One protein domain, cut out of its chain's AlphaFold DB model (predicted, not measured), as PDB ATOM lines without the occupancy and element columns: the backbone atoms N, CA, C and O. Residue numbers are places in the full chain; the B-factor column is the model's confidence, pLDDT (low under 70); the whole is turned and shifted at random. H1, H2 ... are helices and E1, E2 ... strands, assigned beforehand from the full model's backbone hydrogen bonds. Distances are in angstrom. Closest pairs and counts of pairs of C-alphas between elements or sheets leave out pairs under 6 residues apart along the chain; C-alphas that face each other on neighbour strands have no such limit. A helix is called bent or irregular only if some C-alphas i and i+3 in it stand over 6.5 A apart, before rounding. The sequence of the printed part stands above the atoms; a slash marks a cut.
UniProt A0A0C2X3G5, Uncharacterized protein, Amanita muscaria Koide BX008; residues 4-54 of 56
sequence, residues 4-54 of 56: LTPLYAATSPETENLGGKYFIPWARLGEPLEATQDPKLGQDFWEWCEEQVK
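This is residues 4 to 54 of the 56 residues of an uncharacterized protein of Amanita muscaria Koide BX008 (UniProt A0A0C2X3G5). The domain is an open, U-like shape with two separate ends: a small head made of the short helix H1, the loop after it and the hairpin of E1 and E2, and an arm made of the long helix H3. The tiny helix H2 lies at the turn between them, and the whole stretch from residue 33 to residue 54, with H2 and H3 in it, sticks out free from the head. The printed part has 51 residues with three named helices and two named strands, in the order H1, E1, E2, H2, H3; the one sheet has the order E1 - E2 and is antiparallel, and the class is mostly helix. The whole is only just loose, close to extended, with a radius of gyration of the C-alphas of 14.2 A, and the C-alphas span 35 by 26 by 18 A along their three main axes.

The printed part begins with H1, residues 4 to 11, whose first C-alpha, that of Leu 4, is at (152.060, 168.377, 181.865); H1 is 10.5 A from first to last C-alpha. After ten residues comes E1, residues 22 to 24, 6.8 A long, with C-alpha 22 at (140.319, 174.907, 187.029). E2 follows as residues 28 to 30, 6.4 A long. H2 is residues 34 to 37, four residues and 5.6 A from first to last C-alpha. H3, residues 39 to 52, is the longest helix with 14 residues and 20.2 A, and its last C-alpha, that of Gln 52, is at (124.276, 154.187, 191.153). None of the helices is bent or irregular.

H1 comes near the strands with its residues 5 to 9. The closest C-alphas of H1 and E1 are those of Thr 5 and Phe 23, 7.1 A apart. The closest C-alphas of H1 and E2 are those of Thr 5 and Arg 28, 8.0 A apart. E1 and E2 form a hairpin of antiparallel neighbour strands, with 119 degrees between their N-to-C directions. Among the C-alphas that face each other are those of Phe 23 and Leu 29, 4.7 A apart. Across this pair N 24 and O 28 are within hydrogen-bond range at 2.8 A, and so are N 30 and O 22 at 3.0 A. H2 is apart from H1 and from E1. H2 and H3 are close but not clearly touching, with the C-alphas of Thr 36 and Gly 42 the closest at 7.7 A. H3 is apart from H1, E1 and E2. In H1 and H3 every O i to N i+4 pair is within hydrogen-bond range, while H2 is too short for such a pair and has its one O i to N i+3 pair within range.

The two C-alphas farthest apart are those of Trp 26 and Lys 54, at 37.4 A, and the first and last printed C-alphas, those of Leu 4 and Lys 54, are 34.6 A apart. The centre of E1 is the nearest of the elements to the mean of the C-alphas, at 8.2 A, and that of H3 is the farthest, at 15.0 A. The printed part runs from residue 4 to residue 54 of a chain of 56 residues and has no cut. The links E1 to E2, E2 to H2 and H2 to H3 are tight, the link H1 to E1 is short, and no link is long. The mean pLDDT of the printed part is 95.8, and no printed residue is under 70 in this predicted model.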
ATOM      1  N   LEU A   4     151.471 167.183 181.246       95.19
ATOM      2  CA  LEU A   4     152.060 168.377 181.865       95.19
ATOM      3  C   LEU A   4     151.116 169.071 182.858       95.19
ATOM      4  O   LEU A   4     151.489 169.273 184.005       95.19
ATOM      5  N   THR A   5     149.908 169.444 182.419       95.62
ATOM      6  CA  THR A   5     148.937 170.135 183.280       95.62
ATOM      7  C   THR A   5     148.569 169.306 184.519       95.62
ATOM      8  O   THR A   5     148.680 169.853 185.613       95.62
ATOM      9  N   PRO A   6     148.177 168.017 184.409       94.81
ATOM     10  CA  PRO A   6     147.846 167.233 185.598       94.81
ATOM     11  C   PRO A   6     149.058 166.972 186.501       94.81
ATOM     12  O   PRO A   6     148.904 167.013 187.716       94.81
ATOM     13  N   LEU A   7     150.261 166.769 185.947       96.00
ATOM     14  CA  LEU A   7     151.475 166.611 186.754       96.00
ATOM     15  C   LEU A   7     151.777 167.889 187.547       96.00
ATOM     16  O   LEU A   7     151.956 167.824 188.755       96.00
ATOM     17  N   TYR A   8     151.751 169.054 186.893       95.81
ATOM     18  CA  TYR A   8     151.952 170.340 187.564       95.81
ATOM     19  C   TYR A   8     150.912 170.581 188.665       95.81
ATOM     20  O   TYR A   8     151.290 170.911 189.786       95.81
ATOM     21  N   ALA A   9     149.625 170.366 188.371       95.62
ATOM     22  CA  ALA A   9     148.543 170.565 189.335       95.62
ATOM     23  C   ALA A   9     148.687 169.670 190.577       95.62
ATOM     24  O   ALA A   9     148.369 170.111 191.679       95.62
ATOM     25  N   ALA A  10     149.183 168.441 190.400       94.62
ATOM     26  CA  ALA A  10     149.322 167.461 191.472       94.62
ATOM     27  C   ALA A  10     150.617 167.594 192.289       94.62
ATOM     28  O   ALA A  10     150.644 167.141 193.431       94.62
ATOM     29  N   THR A  11     151.697 168.146 191.719       95.88
ATOM     30  CA  THR A  11     153.030 168.068 192.351       95.88
ATOM     31  C   THR A  11     153.727 169.404 192.572       95.88
ATOM     32  O   THR A  11     154.752 169.426 193.251       95.88
ATOM     33  N   SER A  12     153.265 170.503 191.973       96.50
ATOM     34  CA  SER A  12     153.934 171.798 192.129       96.50
ATOM     35  C   SER A  12     153.609 172.423 193.492       96.50
ATOM     36  O   SER A  12     152.435 172.551 193.827       96.50
ATOM     37  N   PRO A  13     154.598 172.905 194.267       96.62
ATOM     38  CA  PRO A  13     154.330 173.673 195.487       96.62
ATOM     39  C   PRO A  13     153.483 174.930 195.232       96.62
ATOM     40  O   PRO A  13     152.743 175.379 196.101       96.62
ATOM     41  N   GLU A  14     153.549 175.486 194.020       96.06
ATOM     42  CA  GLU A  14     152.780 176.671 193.619       96.06
ATOM     43  C   GLU A  14     151.261 176.421 193.594       96.06
ATOM     44  O   GLU A  14     150.483 177.376 193.619       96.06
ATOM     45  N   THR A  15     150.821 175.156 193.551       95.81
ATOM     46  CA  THR A  15     149.400 174.788 193.452       95.81
ATOM     47  C   THR A  15     148.762 174.417 194.786       95.81
ATOM     48  O   THR A  15     147.563 174.139 194.814       95.81
ATOM     49  N   GLU A  16     149.507 174.495 195.895       96.25
ATOM     50  CA  GLU A  16     149.051 174.118 197.244       96.25
ATOM     51  C   GLU A  16     147.710 174.770 197.626       96.25
ATOM     52  O   GLU A  16     146.813 174.112 198.146       96.25
ATOM     53  N   ASN A  17     147.536 176.051 197.292       95.50
ATOM     54  CA  ASN A  17     146.337 176.828 197.631       95.50
ATOM     55  C   ASN A  17     145.338 176.960 196.467       95.50
ATOM     56  O   ASN A  17     144.451 177.813 196.498       95.50
ATOM     57  N   LEU A  18     145.478 176.143 195.418       95.94
ATOM     58  CA  LEU A  18     144.639 176.190 194.213       95.94
ATOM     59  C   LEU A  18     143.621 175.039 194.147       95.94
ATOM     60  O   LEU A  18     143.053 174.773 193.088       95.94
ATOM     61  N   GLY A  19     143.353 174.375 195.276       93.31
ATOM     62  CA  GLY A  19     142.299 173.367 195.391       93.31
ATOM     63  C   GLY A  19     140.940 173.903 194.921       93.31
ATOM     64  O   GLY A  19     140.528 175.001 195.288       93.31
ATOM     65  N   GLY A  20     140.261 173.142 194.062       90.88
ATOM     66  CA  GLY A  20     138.982 173.537 193.459       90.88
ATOM     67  C   GLY A  20     139.082 174.532 192.294       90.88
ATOM     68  O   GLY A  20     138.060 174.847 191.689       90.88
ATOM     69  N   LYS A  21     140.280 175.022 191.938       94.69
ATOM     70  CA  LYS A  21     140.482 175.832 190.724       94.69
ATOM     71  C   LYS A  21     140.576 174.960 189.475       94.69
ATOM     72  O   LYS A  21     140.909 173.778 189.534       94.69
ATOM     73  N   TYR A  22     140.307 175.573 188.325       95.31
ATOM     74  CA  TYR A  22     140.319 174.907 187.029       95.31
ATOM     75  C   TYR A  22     141.574 175.273 186.229       95.31
ATOM     76  O   TYR A  22     141.914 176.447 186.066       95.31
ATOM     77  N   PHE A  23     142.269 174.255 185.718       95.50
ATOM     78  CA  PHE A  23     143.455 174.431 184.884       95.50
ATOM     79  C   PHE A  23     143.151 174.131 183.419       95.50
ATOM     80  O   PHE A  23     142.623 173.075 183.071       95.50
ATOM     81  N   ILE A  24     143.575 175.039 182.546       95.00
ATOM     82  CA  ILE A  24     143.558 174.871 181.093       95.00
ATOM     83  C   ILE A  24     144.926 174.346 180.611       95.00
ATOM     84  O   ILE A  24     145.885 174.252 181.391       95.00
ATOM     85  N   PRO A  25     145.070 173.968 179.327       95.00
ATOM     86  CA  PRO A  25     146.341 173.481 178.807       95.00
ATOM     87  C   PRO A  25     147.532 174.402 179.123       95.00
ATOM     88  O   PRO A  25     147.410 175.632 179.115       95.00
ATOM     89  N   TRP A  26     148.685 173.760 179.355       94.19
ATOM     90  CA  TRP A  26     149.968 174.380 179.712       94.19
ATOM     91  C   TRP A  26     150.013 175.003 181.114       94.19
ATOM     92  O   TRP A  26     150.591 176.070 181.280       94.19
ATOM     93  N   ALA A  27     149.434 174.325 182.114       95.00
ATOM     94  CA  ALA A  27     149.531 174.705 183.532       95.00
ATOM     95  C   ALA A  27     149.056 176.140 183.847       95.00
ATOM     96  O   ALA A  27     149.598 176.814 184.715       95.00
ATOM     97  N   ARG A  28     148.024 176.618 183.143       94.44
ATOM     98  CA  ARG A  28     147.443 177.946 183.379       94.44
ATOM     99  C   ARG A  28     146.094 177.826 184.059       94.44
ATOM    100  O   ARG A  28     145.330 176.919 183.736       94.44
ATOM    101  N   LEU A  29     145.790 178.774 184.937       95.69
ATOM    102  CA  LEU A  29     144.439 178.943 185.458       95.69
ATOM    103  C   LEU A  29     143.502 179.394 184.336       95.69
ATOM    104  O   LEU A  29     143.882 180.182 183.465       95.69
ATOM    105  N   GLY A  30     142.282 178.881 184.367       95.00
ATOM    106  CA  GLY A  30     141.200 179.339 183.515       95.00
ATOM    107  C   GLY A  30     139.865 179.197 184.224       95.00
ATOM    108  O   GLY A  30     139.783 178.635 185.313       95.00
ATOM    109  N   GLU A  31     138.823 179.695 183.573       95.62
ATOM    110  CA  GLU A  31     137.462 179.602 184.081       95.62
ATOM    111  C   GLU A  31     136.747 178.405 183.443       95.62
ATOM    112  O   GLU A  31     136.844 178.210 182.223       95.62
ATOM    113  N   PRO A  32     136.058 177.573 184.240       94.25
ATOM    114  CA  PRO A  32     135.218 176.508 183.716       94.25
ATOM    115  C   PRO A  32     133.944 177.088 183.078       94.25
ATOM    116  O   PRO A  32     133.658 178.282 183.167       94.25
ATOM    117  N   LEU A  33     133.149 176.239 182.421       95.25
ATOM    118  CA  LEU A  33     131.876 176.675 181.840       95.25
ATOM    119  C   LEU A  33     130.927 177.173 182.937       95.25
ATOM    120  O   LEU A  33     130.792 176.526 183.972       95.25
ATOM    121  N   GLU A  34     130.195 178.255 182.670       94.31
ATOM    122  CA  GLU A  34     129.260 178.869 183.628       94.31
ATOM    123  C   GLU A  34     128.239 177.869 184.192       94.31
ATOM    124  O   GLU A  34     128.012 177.821 185.396       94.31
ATOM    125  N   ALA A  35     127.711 176.979 183.346       92.38
ATOM    126  CA  ALA A  35     126.758 175.945 183.754       92.38
ATOM    127  C   ALA A  35     127.313 174.946 184.793       92.38
ATOM    128  O   ALA A  35     126.543 174.236 185.430       92.38
ATOM    129  N   THR A  36     128.636 174.875 184.979       93.06
ATOM    130  CA  THR A  36     129.275 174.009 185.990       93.06
ATOM    131  C   THR A  36     129.340 174.648 187.376       93.06
ATOM    132  O   THR A  36     129.784 173.999 188.318       93.06
ATOM    133  N   GLN A  37     128.941 175.916 187.503       94.25
ATOM    134  CA  GLN A  37     129.037 176.683 188.746       94.25
ATOM    135  C   GLN A  37     127.757 176.634 189.589       94.25
ATOM    136  O   GLN A  37     127.694 177.303 190.614       94.25
ATOM    137  N   ASP A  38     126.746 175.857 189.184       96.50
ATOM    138  CA  ASP A  38     125.541 175.628 189.985       96.50
ATOM    139  C   ASP A  38     125.829 174.607 191.109       96.50
ATOM    140  O   ASP A  38     125.981 173.410 190.835       96.50
ATOM    141  N   PRO A  39     125.894 175.042 192.385       95.25
ATOM    142  CA  PRO A  39     126.211 174.149 193.493       95.25
ATOM    143  C   PRO A  39     125.079 173.165 193.802       95.25
ATOM    144  O   PRO A  39     125.353 172.068 194.290       95.25
ATOM    145  N   LYS A  40     123.819 173.527 193.523       96.81
ATOM    146  CA  LYS A  40     122.676 172.651 193.793       96.81
ATOM    147  C   LYS A  40     122.657 171.505 192.792       96.81
ATOM    148  O   LYS A  40     122.564 170.352 193.201       96.81
ATOM    149  N   LEU A  41     122.853 171.817 191.511       96.50
ATOM    150  CA  LEU A  41     122.989 170.804 190.468       96.50
ATOM    151  C   LEU A  41     124.175 169.867 190.738       96.50
ATOM    152  O   LEU A  41     124.059 168.658 190.545       96.50
ATOM    153  N   GLY A  42     125.302 170.410 191.213       96.31
ATOM    154  CA  GLY A  42     126.464 169.610 191.604       96.31
ATOM    155  C   GLY A  42     126.161 168.620 192.732       96.31
ATOM    156  O   GLY A  42     126.563 167.460 192.649       96.31
ATOM    157  N   GLN A  43     125.419 169.052 193.755       97.75
ATOM    158  CA  GLN A  43     124.984 168.180 194.848       97.75
ATOM    159  C   GLN A  43     124.013 167.094 194.364       97.75
ATOM    160  O   GLN A  43     124.216 165.921 194.665       97.75
ATOM    161  N   ASP A  44     122.998 167.467 193.583       98.00
ATOM    162  CA  ASP A  44     121.999 166.522 193.075       98.00
ATOM    163  C   ASP A  44     122.656 165.448 192.183       98.00
ATOM    164  O   ASP A  44     122.305 164.268 192.240       98.00
ATOM    165  N   PHE A  45     123.663 165.838 191.391       97.19
ATOM    166  CA  PHE A  45     124.460 164.906 190.591       97.19
ATOM    167  C   PHE A  45     125.321 163.971 191.453       97.19
ATOM    168  O   PHE A  45     125.434 162.785 191.139       97.19
ATOM    169  N   TRP A  46     125.910 164.478 192.539       97.62
ATOM    170  CA  TRP A  46     126.685 163.665 193.478       97.62
ATOM    171  C   TRP A  46     125.824 162.583 194.137       97.62
ATOM    172  O   TRP A  46     126.177 161.406 194.079       97.62
ATOM    173  N   GLU A  47     124.669 162.969 194.684       98.31
ATOM    174  CA  GLU A  47     123.712 162.045 195.309       98.31
ATOM    175  C   GLU A  47     123.255 160.964 194.316       98.31
ATOM    176  O   GLU A  47     123.178 159.781 194.654       98.31
ATOM    177  N   TRP A  48     123.021 161.345 193.056       98.31
ATOM    178  CA  TRP A  48     122.675 160.394 192.003       98.31
ATOM    179  C   TRP A  48     123.796 159.380 191.732       98.31
ATOM    180  O   TRP A  48     123.511 158.185 191.626       98.31
ATOM    181  N   CYS A  49     125.053 159.836 191.638       98.00
ATOM    182  CA  CYS A  49     126.224 158.978 191.436       98.00
ATOM    183  C   CYS A  49     126.412 157.976 192.582       98.00
ATOM    184  O   CYS A  49     126.669 156.803 192.311       98.00
ATOM    185  N   GLU A  50     126.269 158.419 193.835       98.25
ATOM    186  CA  GLU A  50     126.362 157.542 195.010       98.25
ATOM    187  C   GLU A  50     125.293 156.444 194.984       98.25
ATOM    188  O   GLU A  50     125.601 155.282 195.250       98.25
ATOM    189  N   GLU A  51     124.059 156.768 194.580       98.12
ATOM    190  CA  GLU A  51     122.994 155.768 194.454       98.12
ATOM    191  C   GLU A  51     123.288 154.741 193.345       98.12
ATOM    192  O   GLU A  51     122.946 153.570 193.503       98.12
ATOM    193  N   GLN A  52     123.966 155.123 192.251       97.75
ATOM    194  CA  GLN A  52     124.276 154.187 191.153       97.75
ATOM    195  C   GLN A  52     125.265 153.082 191.549       97.75
ATOM    196  O   GLN A  52     125.283 152.025 190.920       97.75
ATOM    197  N   VAL A  53     126.116 153.328 192.548       97.44
ATOM    198  CA  VAL A  53     127.196 152.407 192.952       97.44
ATOM    199  C   VAL A  53     126.943 151.733 194.298       97.44
ATOM    200  O   VAL A  53     127.802 151.014 194.793       97.44
ATOM    201  N   LYS A  54     125.770 151.947 194.892       95.88
ATOM    202  CA  LYS A  54     125.432 151.521 196.256       95.88
ATOM    203  C   LYS A  54     125.440 150.006 196.480       95.88
ATOM    204  O   LYS A  54     125.692 149.568 197.598       95.88
TER     205      LYS A  54